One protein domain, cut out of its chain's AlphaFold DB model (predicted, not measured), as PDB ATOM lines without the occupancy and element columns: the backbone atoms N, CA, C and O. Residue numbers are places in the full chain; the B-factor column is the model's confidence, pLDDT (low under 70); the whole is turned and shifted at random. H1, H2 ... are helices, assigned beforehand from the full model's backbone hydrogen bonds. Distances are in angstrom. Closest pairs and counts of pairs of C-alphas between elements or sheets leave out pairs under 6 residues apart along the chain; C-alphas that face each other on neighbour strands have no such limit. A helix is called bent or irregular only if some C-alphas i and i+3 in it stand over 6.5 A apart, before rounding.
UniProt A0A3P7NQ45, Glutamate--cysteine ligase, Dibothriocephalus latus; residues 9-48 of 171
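What this domain is: This is residues 9 to 48 of the 171 residues of the protein "Glutamate--cysteine ligase" of Dibothriocephalus latus (UniProt A0A3P7NQ45). The printed part is a flat helical hairpin: the longer helix H2 has the shorter helix H1 packed along one side of it, the two nearly antiparallel and joined by a tight turn at one end. Residues 21 to 27, at that turn, stick out from the rest, and the short tail of residues 44 to 48 follows the other end of H2. The printed part has 40 residues with two named helices, in the order H1, H2, and no named strand; the class is all helix. It is only just loose, close to compact, with a radius of gyration of the C-alphas of 11.0 A, and its C-alphas span 33 by 23 by 7 A.

How they stand to each other: H2, residues 26 to 43, is the longest helix, and it touches H1, residues 11 to 21, with 4 pairs of C-alphas within 8 A. The closest C-alphas of the two helices are those of Ile 12 and Leu 36, 6.7 A apart. Their lines stand at a shallow tilt of 13 degrees, and they run opposite ways. Their centres are 11.4 A apart, and the two form a helical hairpin. In both H1 and H2, every backbone O i to N i+4 pair is within hydrogen-bond range.

Where its parts are: H2 has 18 residues and measures 25.4 A from C-alpha 26 at (-38.543, -32.304, 38.168) to C-alpha 43 at (-20.511, -24.601, 22.080). H1 has 11 residues and measures 15.5 A from its first to its last C-alpha; it begins with C-alpha 11 at (-20.767, -22.502, 33.682). Neither helix is bent.

The domain as a whole: The two C-alphas farthest apart are those of Glu 23 and Pro 48, at 33.3 A. The link from H1 to H2, with 4 residues between them, is tight. The printed part runs from residue 9 to residue 48 and has no cut. The mean pLDDT of the printed part is 89.1, and no printed residue is under 70.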
ATOM      1  N   PRO A   9     -14.431 -25.160  36.301       88.19
ATOM      2  CA  PRO A   9     -15.201 -26.262  35.715       88.19
ATOM      3  C   PRO A   9     -16.151 -25.811  34.595       88.19
ATOM      4  O   PRO A   9     -16.709 -26.639  33.876       88.19
ATOM      5  N   GLY A  10     -16.353 -24.501  34.429       91.75
ATOM      6  CA  GLY A  10     -17.248 -23.929  33.436       91.75
ATOM      7  C   GLY A  10     -18.664 -23.719  33.969       91.75
ATOM      8  O   GLY A  10     -19.081 -24.266  34.989       91.75
ATOM      9  N   LEU A  11     -19.438 -22.921  33.239       93.75
ATOM     10  CA  LEU A  11     -20.767 -22.502  33.682       93.75
ATOM     11  C   LEU A  11     -21.787 -23.654  33.706       93.75
ATOM     12  O   LEU A  11     -22.586 -23.756  34.631       93.75
ATOM     13  N   ILE A  12     -21.762 -24.547  32.710       93.69
ATOM     14  CA  ILE A  12     -22.740 -25.643  32.614       93.69
ATOM     15  C   ILE A  12     -22.628 -26.612  33.811       93.69
ATOM     16  O   ILE A  12     -23.667 -26.914  34.405       93.69
ATOM     17  N   PRO A  13     -21.433 -27.105  34.204       92.19
ATOM     18  CA  PRO A  13     -21.295 -27.943  35.398       92.19
ATOM     19  C   PRO A  13     -21.715 -27.245  36.694       92.19
ATOM     20  O   PRO A  13     -22.371 -27.878  37.519       92.19
ATOM     21  N   LEU A  14     -21.424 -25.948  36.842       93.56
ATOM     22  CA  LEU A  14     -21.845 -25.166  38.010       93.56
ATOM     23  C   LEU A  14     -23.367 -25.069  38.123       93.56
ATOM     24  O   LEU A  14     -23.913 -25.339  39.188       93.56
ATOM     25  N   ILE A  15     -24.065 -24.766  37.024       93.12
ATOM     26  CA  ILE A  15     -25.534 -24.707  37.026       93.12
ATOM     27  C   ILE A  15     -26.124 -26.077  37.387       93.12
ATOM     28  O   ILE A  15     -27.044 -26.157  38.195       93.12
ATOM     29  N   ARG A  16     -25.575 -27.173  36.844       90.94
ATOM     30  CA  ARG A  16     -26.025 -28.533  37.191       90.94
ATOM     31  C   ARG A  16     -25.806 -28.854  38.669       90.94
ATOM     32  O   ARG A  16     -26.655 -29.499  39.274       90.94
ATOM     33  N   HIS A  17     -24.686 -28.420  39.244       89.75
ATOM     34  CA  HIS A  17     -24.417 -28.599  40.668       89.75
ATOM     35  C   HIS A  17     -25.394 -27.793  41.527       89.75
ATOM     36  O   HIS A  17     -25.996 -28.350  42.438       89.75
ATOM     37  N   TYR A  18     -25.632 -26.528  41.176       91.38
ATOM     38  CA  TYR A  18     -26.609 -25.676  41.848       91.38
ATOM     39  C   TYR A  18     -28.007 -26.306  41.848       91.38
ATOM     40  O   TYR A  18     -28.603 -26.481  42.906       91.38
ATOM     41  N   MET A  19     -28.477 -26.771  40.686       89.56
ATOM     42  CA  MET A  19     -29.763 -27.470  40.565       89.56
ATOM     43  C   MET A  19     -29.855 -28.731  41.434       89.56
ATOM     44  O   MET A  19     -30.945 -29.087  41.861       89.56
ATOM     45  N   ASN A  20     -28.733 -29.404  41.702       85.06
ATOM     46  CA  ASN A  20     -28.689 -30.580  42.572       85.06
ATOM     47  C   ASN A  20     -28.714 -30.234  44.068       85.06
ATOM     48  O   ASN A  20     -28.993 -31.127  44.874       85.06
ATOM     49  N   MET A  21     -28.345 -29.007  44.439       84.69
ATOM     50  CA  MET A  21     -28.381 -28.512  45.819       84.69
ATOM     51  C   MET A  21     -29.737 -27.893  46.157       84.69
ATOM     52  O   MET A  21     -30.190 -27.994  47.293       84.69
ATOM     53  N   THR A  22     -30.386 -27.266  45.178       85.06
ATOM     54  CA  THR A  22     -31.708 -26.654  45.329       85.06
ATOM     55  C   THR A  22     -32.835 -27.647  45.050       85.06
ATOM     56  O   THR A  22     -32.737 -28.460  44.133       85.06
ATOM     57  N   GLU A  23     -33.948 -27.542  45.770       80.69
ATOM     58  CA  GLU A  23     -35.146 -28.353  45.520       80.69
ATOM     59  C   GLU A  23     -35.952 -27.796  44.332       80.69
ATOM     60  O   GLU A  23     -36.921 -27.061  44.497       80.69
ATOM     61  N   VAL A  24     -35.522 -28.119  43.109       83.50
ATOM     62  CA  VAL A  24     -36.224 -27.734  41.870       83.50
ATOM     63  C   VAL A  24     -37.220 -28.821  41.469       83.50
ATOM     64  O   VAL A  24     -36.901 -30.011  41.499       83.50
ATOM     65  N   ASP A  25     -38.418 -28.410  41.040       84.44
ATOM     66  CA  ASP A  25     -39.424 -29.309  40.466       84.44
ATOM     67  C   ASP A  25     -38.837 -30.134  39.294       84.44
ATOM     68  O   ASP A  25     -38.165 -29.571  38.419       84.44
ATOM     69  N   PRO A  26     -39.106 -31.450  39.212       81.94
ATOM     70  CA  PRO A  26     -38.543 -32.304  38.168       81.94
ATOM     71  C   PRO A  26     -38.826 -31.858  36.726       81.94
ATOM     72  O   PRO A  26     -37.961 -32.029  35.865       81.94
ATOM     73  N   ASN A  27     -39.996 -31.277  36.431       82.69
ATOM     74  CA  ASN A  27     -40.303 -30.795  35.075       82.69
ATOM     75  C   ASN A  27     -39.466 -29.556  34.736       82.69
ATOM     76  O   ASN A  27     -38.957 -29.411  33.618       82.69
ATOM     77  N   THR A  28     -39.286 -28.678  35.723       85.06
ATOM     78  CA  THR A  28     -38.438 -27.489  35.612       85.06
ATOM     79  C   THR A  28     -36.974 -27.885  35.423       85.06
ATOM     80  O   THR A  28     -36.323 -27.416  34.487       85.06
ATOM     81  N   ALA A  29     -36.474 -28.826  36.230       85.19
ATOM     82  CA  ALA A  29     -35.114 -29.340  36.109       85.19
ATOM     83  C   ALA A  29     -34.866 -29.991  34.740       85.19
ATOM     84  O   ALA A  29     -33.857 -29.717  34.084       85.19
ATOM     85  N   PHE A  30     -35.817 -30.792  34.256       84.44
ATOM     86  CA  PHE A  30     -35.747 -31.405  32.932       84.44
ATOM     87  C   PHE A  30     -35.684 -30.359  31.809       84.44
ATOM     88  O   PHE A  30     -34.841 -30.459  30.913       84.44
ATOM     89  N   SER A  31     -36.518 -29.319  31.874       85.62
ATOM     90  CA  SER A  31     -36.533 -28.231  30.885       85.62
ATOM     91  C   SER A  31     -35.201 -27.475  30.847       85.62
ATOM     92  O   SER A  31     -34.622 -27.282  29.775       85.62
ATOM     93  N   ILE A  32     -34.648 -27.133  32.014       89.12
ATOM     94  CA  ILE A  32     -33.338 -26.475  32.112       89.12
ATOM     95  C   ILE A  32     -32.234 -27.379  31.549       89.12
ATOM     96  O   ILE A  32     -31.386 -26.919  30.782       89.12
ATOM     97  N   HIS A  33     -32.252 -28.679  31.857       88.12
ATOM     98  CA  HIS A  33     -31.287 -29.622  31.293       88.12
ATOM     99  C   HIS A  33     -31.341 -29.684  29.762       88.12
ATOM    100  O   HIS A  33     -30.282 -29.755  29.132       88.12
ATOM    101  N   GLN A  34     -32.529 -29.610  29.156       86.50
ATOM    102  CA  GLN A  34     -32.667 -29.543  27.699       86.50
ATOM    103  C   GLN A  34     -32.026 -28.273  27.121       86.50
ATOM    104  O   GLN A  34     -31.264 -28.364  26.154       86.50
ATOM    105  N   TYR A  35     -32.241 -27.109  27.744       90.38
ATOM    106  CA  TYR A  35     -31.602 -25.859  27.323       90.38
ATOM    107  C   TYR A  35     -30.078 -25.916  27.448       90.38
ATOM    108  O   TYR A  35     -29.364 -25.605  26.492       90.38
ATOM    109  N   LEU A  36     -29.561 -26.388  28.586       92.56
ATOM    110  CA  LEU A  36     -28.119 -26.536  28.796       92.56
ATOM    111  C   LEU A  36     -27.495 -27.523  27.803       92.56
ATOM    112  O   LEU A  36     -26.369 -27.314  27.356       92.56
ATOM    113  N   LYS A  37     -28.215 -28.589  27.431       90.19
ATOM    114  CA  LYS A  37     -27.766 -29.545  26.412       90.19
ATOM    115  C   LYS A  37     -27.672 -28.884  25.036       90.19
ATOM    116  O   LYS A  37     -26.673 -29.092  24.354       90.19
ATOM    117  N   LEU A  38     -28.653 -28.069  24.645       89.88
ATOM    118  CA  LEU A  38     -28.627 -27.342  23.370       89.88
ATOM    119  C   LEU A  38     -27.439 -26.376  23.306       89.88
ATOM    120  O   LEU A  38     -26.689 -26.373  22.329       89.88
ATOM    121  N   ILE A  39     -27.254 -25.581  24.362       92.19
ATOM    122  CA  ILE A  39     -26.151 -24.621  24.469       92.19
ATOM    123  C   ILE A  39     -24.808 -25.355  24.427       92.19
ATOM    124  O   ILE A  39     -23.942 -24.996  23.633       92.19
ATOM    125  N   GLY A  40     -24.658 -26.418  25.223       92.88
ATOM    126  CA  GLY A  40     -23.435 -27.217  25.271       92.88
ATOM    127  C   GLY A  40     -23.069 -27.822  23.918       92.88
ATOM    128  O   GLY A  40     -21.919 -27.723  23.504       92.88
ATOM    129  N   LYS A  41     -24.046 -28.373  23.186       91.38
ATOM    130  CA  LYS A  41     -23.812 -28.939  21.849       91.38
ATOM    131  C   LYS A  41     -23.451 -27.896  20.791       91.38
ATOM    132  O   LYS A  41     -22.684 -28.193  19.881       91.38
ATOM    133  N   ARG A  42     -23.992 -26.678  20.891       93.00
ATOM    134  CA  ARG A  42     -23.588 -25.563  20.017       93.00
ATOM    135  C   ARG A  42     -22.181 -25.077  20.344       93.00
ATOM    136  O   ARG A  42     -21.411 -24.806  19.432       93.00
ATOM    137  N   ALA A  43     -21.840 -25.001  21.628       92.88
ATOM    138  CA  ALA A  43     -20.511 -24.601  22.080       92.88
ATOM    139  C   ALA A  43     -19.431 -25.636  21.721       92.88
ATOM    140  O   ALA A  43     -18.314 -25.250  21.394       92.88
ATOM    141  N   SER A  44     -19.759 -26.934  21.734       93.19
ATOM    142  CA  SER A  44     -18.840 -28.002  21.315       93.19
ATOM    143  C   SER A  44     -18.710 -28.151  19.796       93.19
ATOM    144  O   SER A  44     -17.828 -28.871  19.333       93.19
ATOM    145  N   GLY A  45     -19.590 -27.517  19.015       91.25
ATOM    146  CA  GLY A  45     -19.651 -27.667  17.559       91.25
ATOM    147  C   GLY A  45     -20.360 -28.937  17.072       91.25
ATOM    148  O   GLY A  45     -20.433 -29.158  15.867       91.25
ATOM    149  N   GLU A  46     -20.921 -29.759  17.968       91.25
ATOM    150  CA  GLU A  46     -21.729 -30.930  17.586       91.25
ATOM    151  C   GLU A  46     -23.020 -30.512  16.857       91.25
ATOM    152  O   GLU A  46     -23.487 -31.197  15.942       91.25
ATOM    153  N   LEU A  47     -23.589 -29.371  17.259       91.12
ATOM    154  CA  LEU A  47     -24.715 -28.732  16.583       91.12
ATOM    155  C   LEU A  47     -24.297 -27.398  15.963       91.12
ATOM    156  O   LEU A  47     -23.651 -26.588  16.631       91.12
ATOM    157  N   PRO A  48     -24.727 -27.107  14.724       92.12
ATOM    158  CA  PRO A  48     -24.478 -25.819  14.111       92.12
ATOM    159  C   PRO A  48     -25.268 -24.709  14.818       92.12
ATOM    160  O   PRO A  48     -26.369 -24.895  15.349       92.12
TER     161      PRO A  48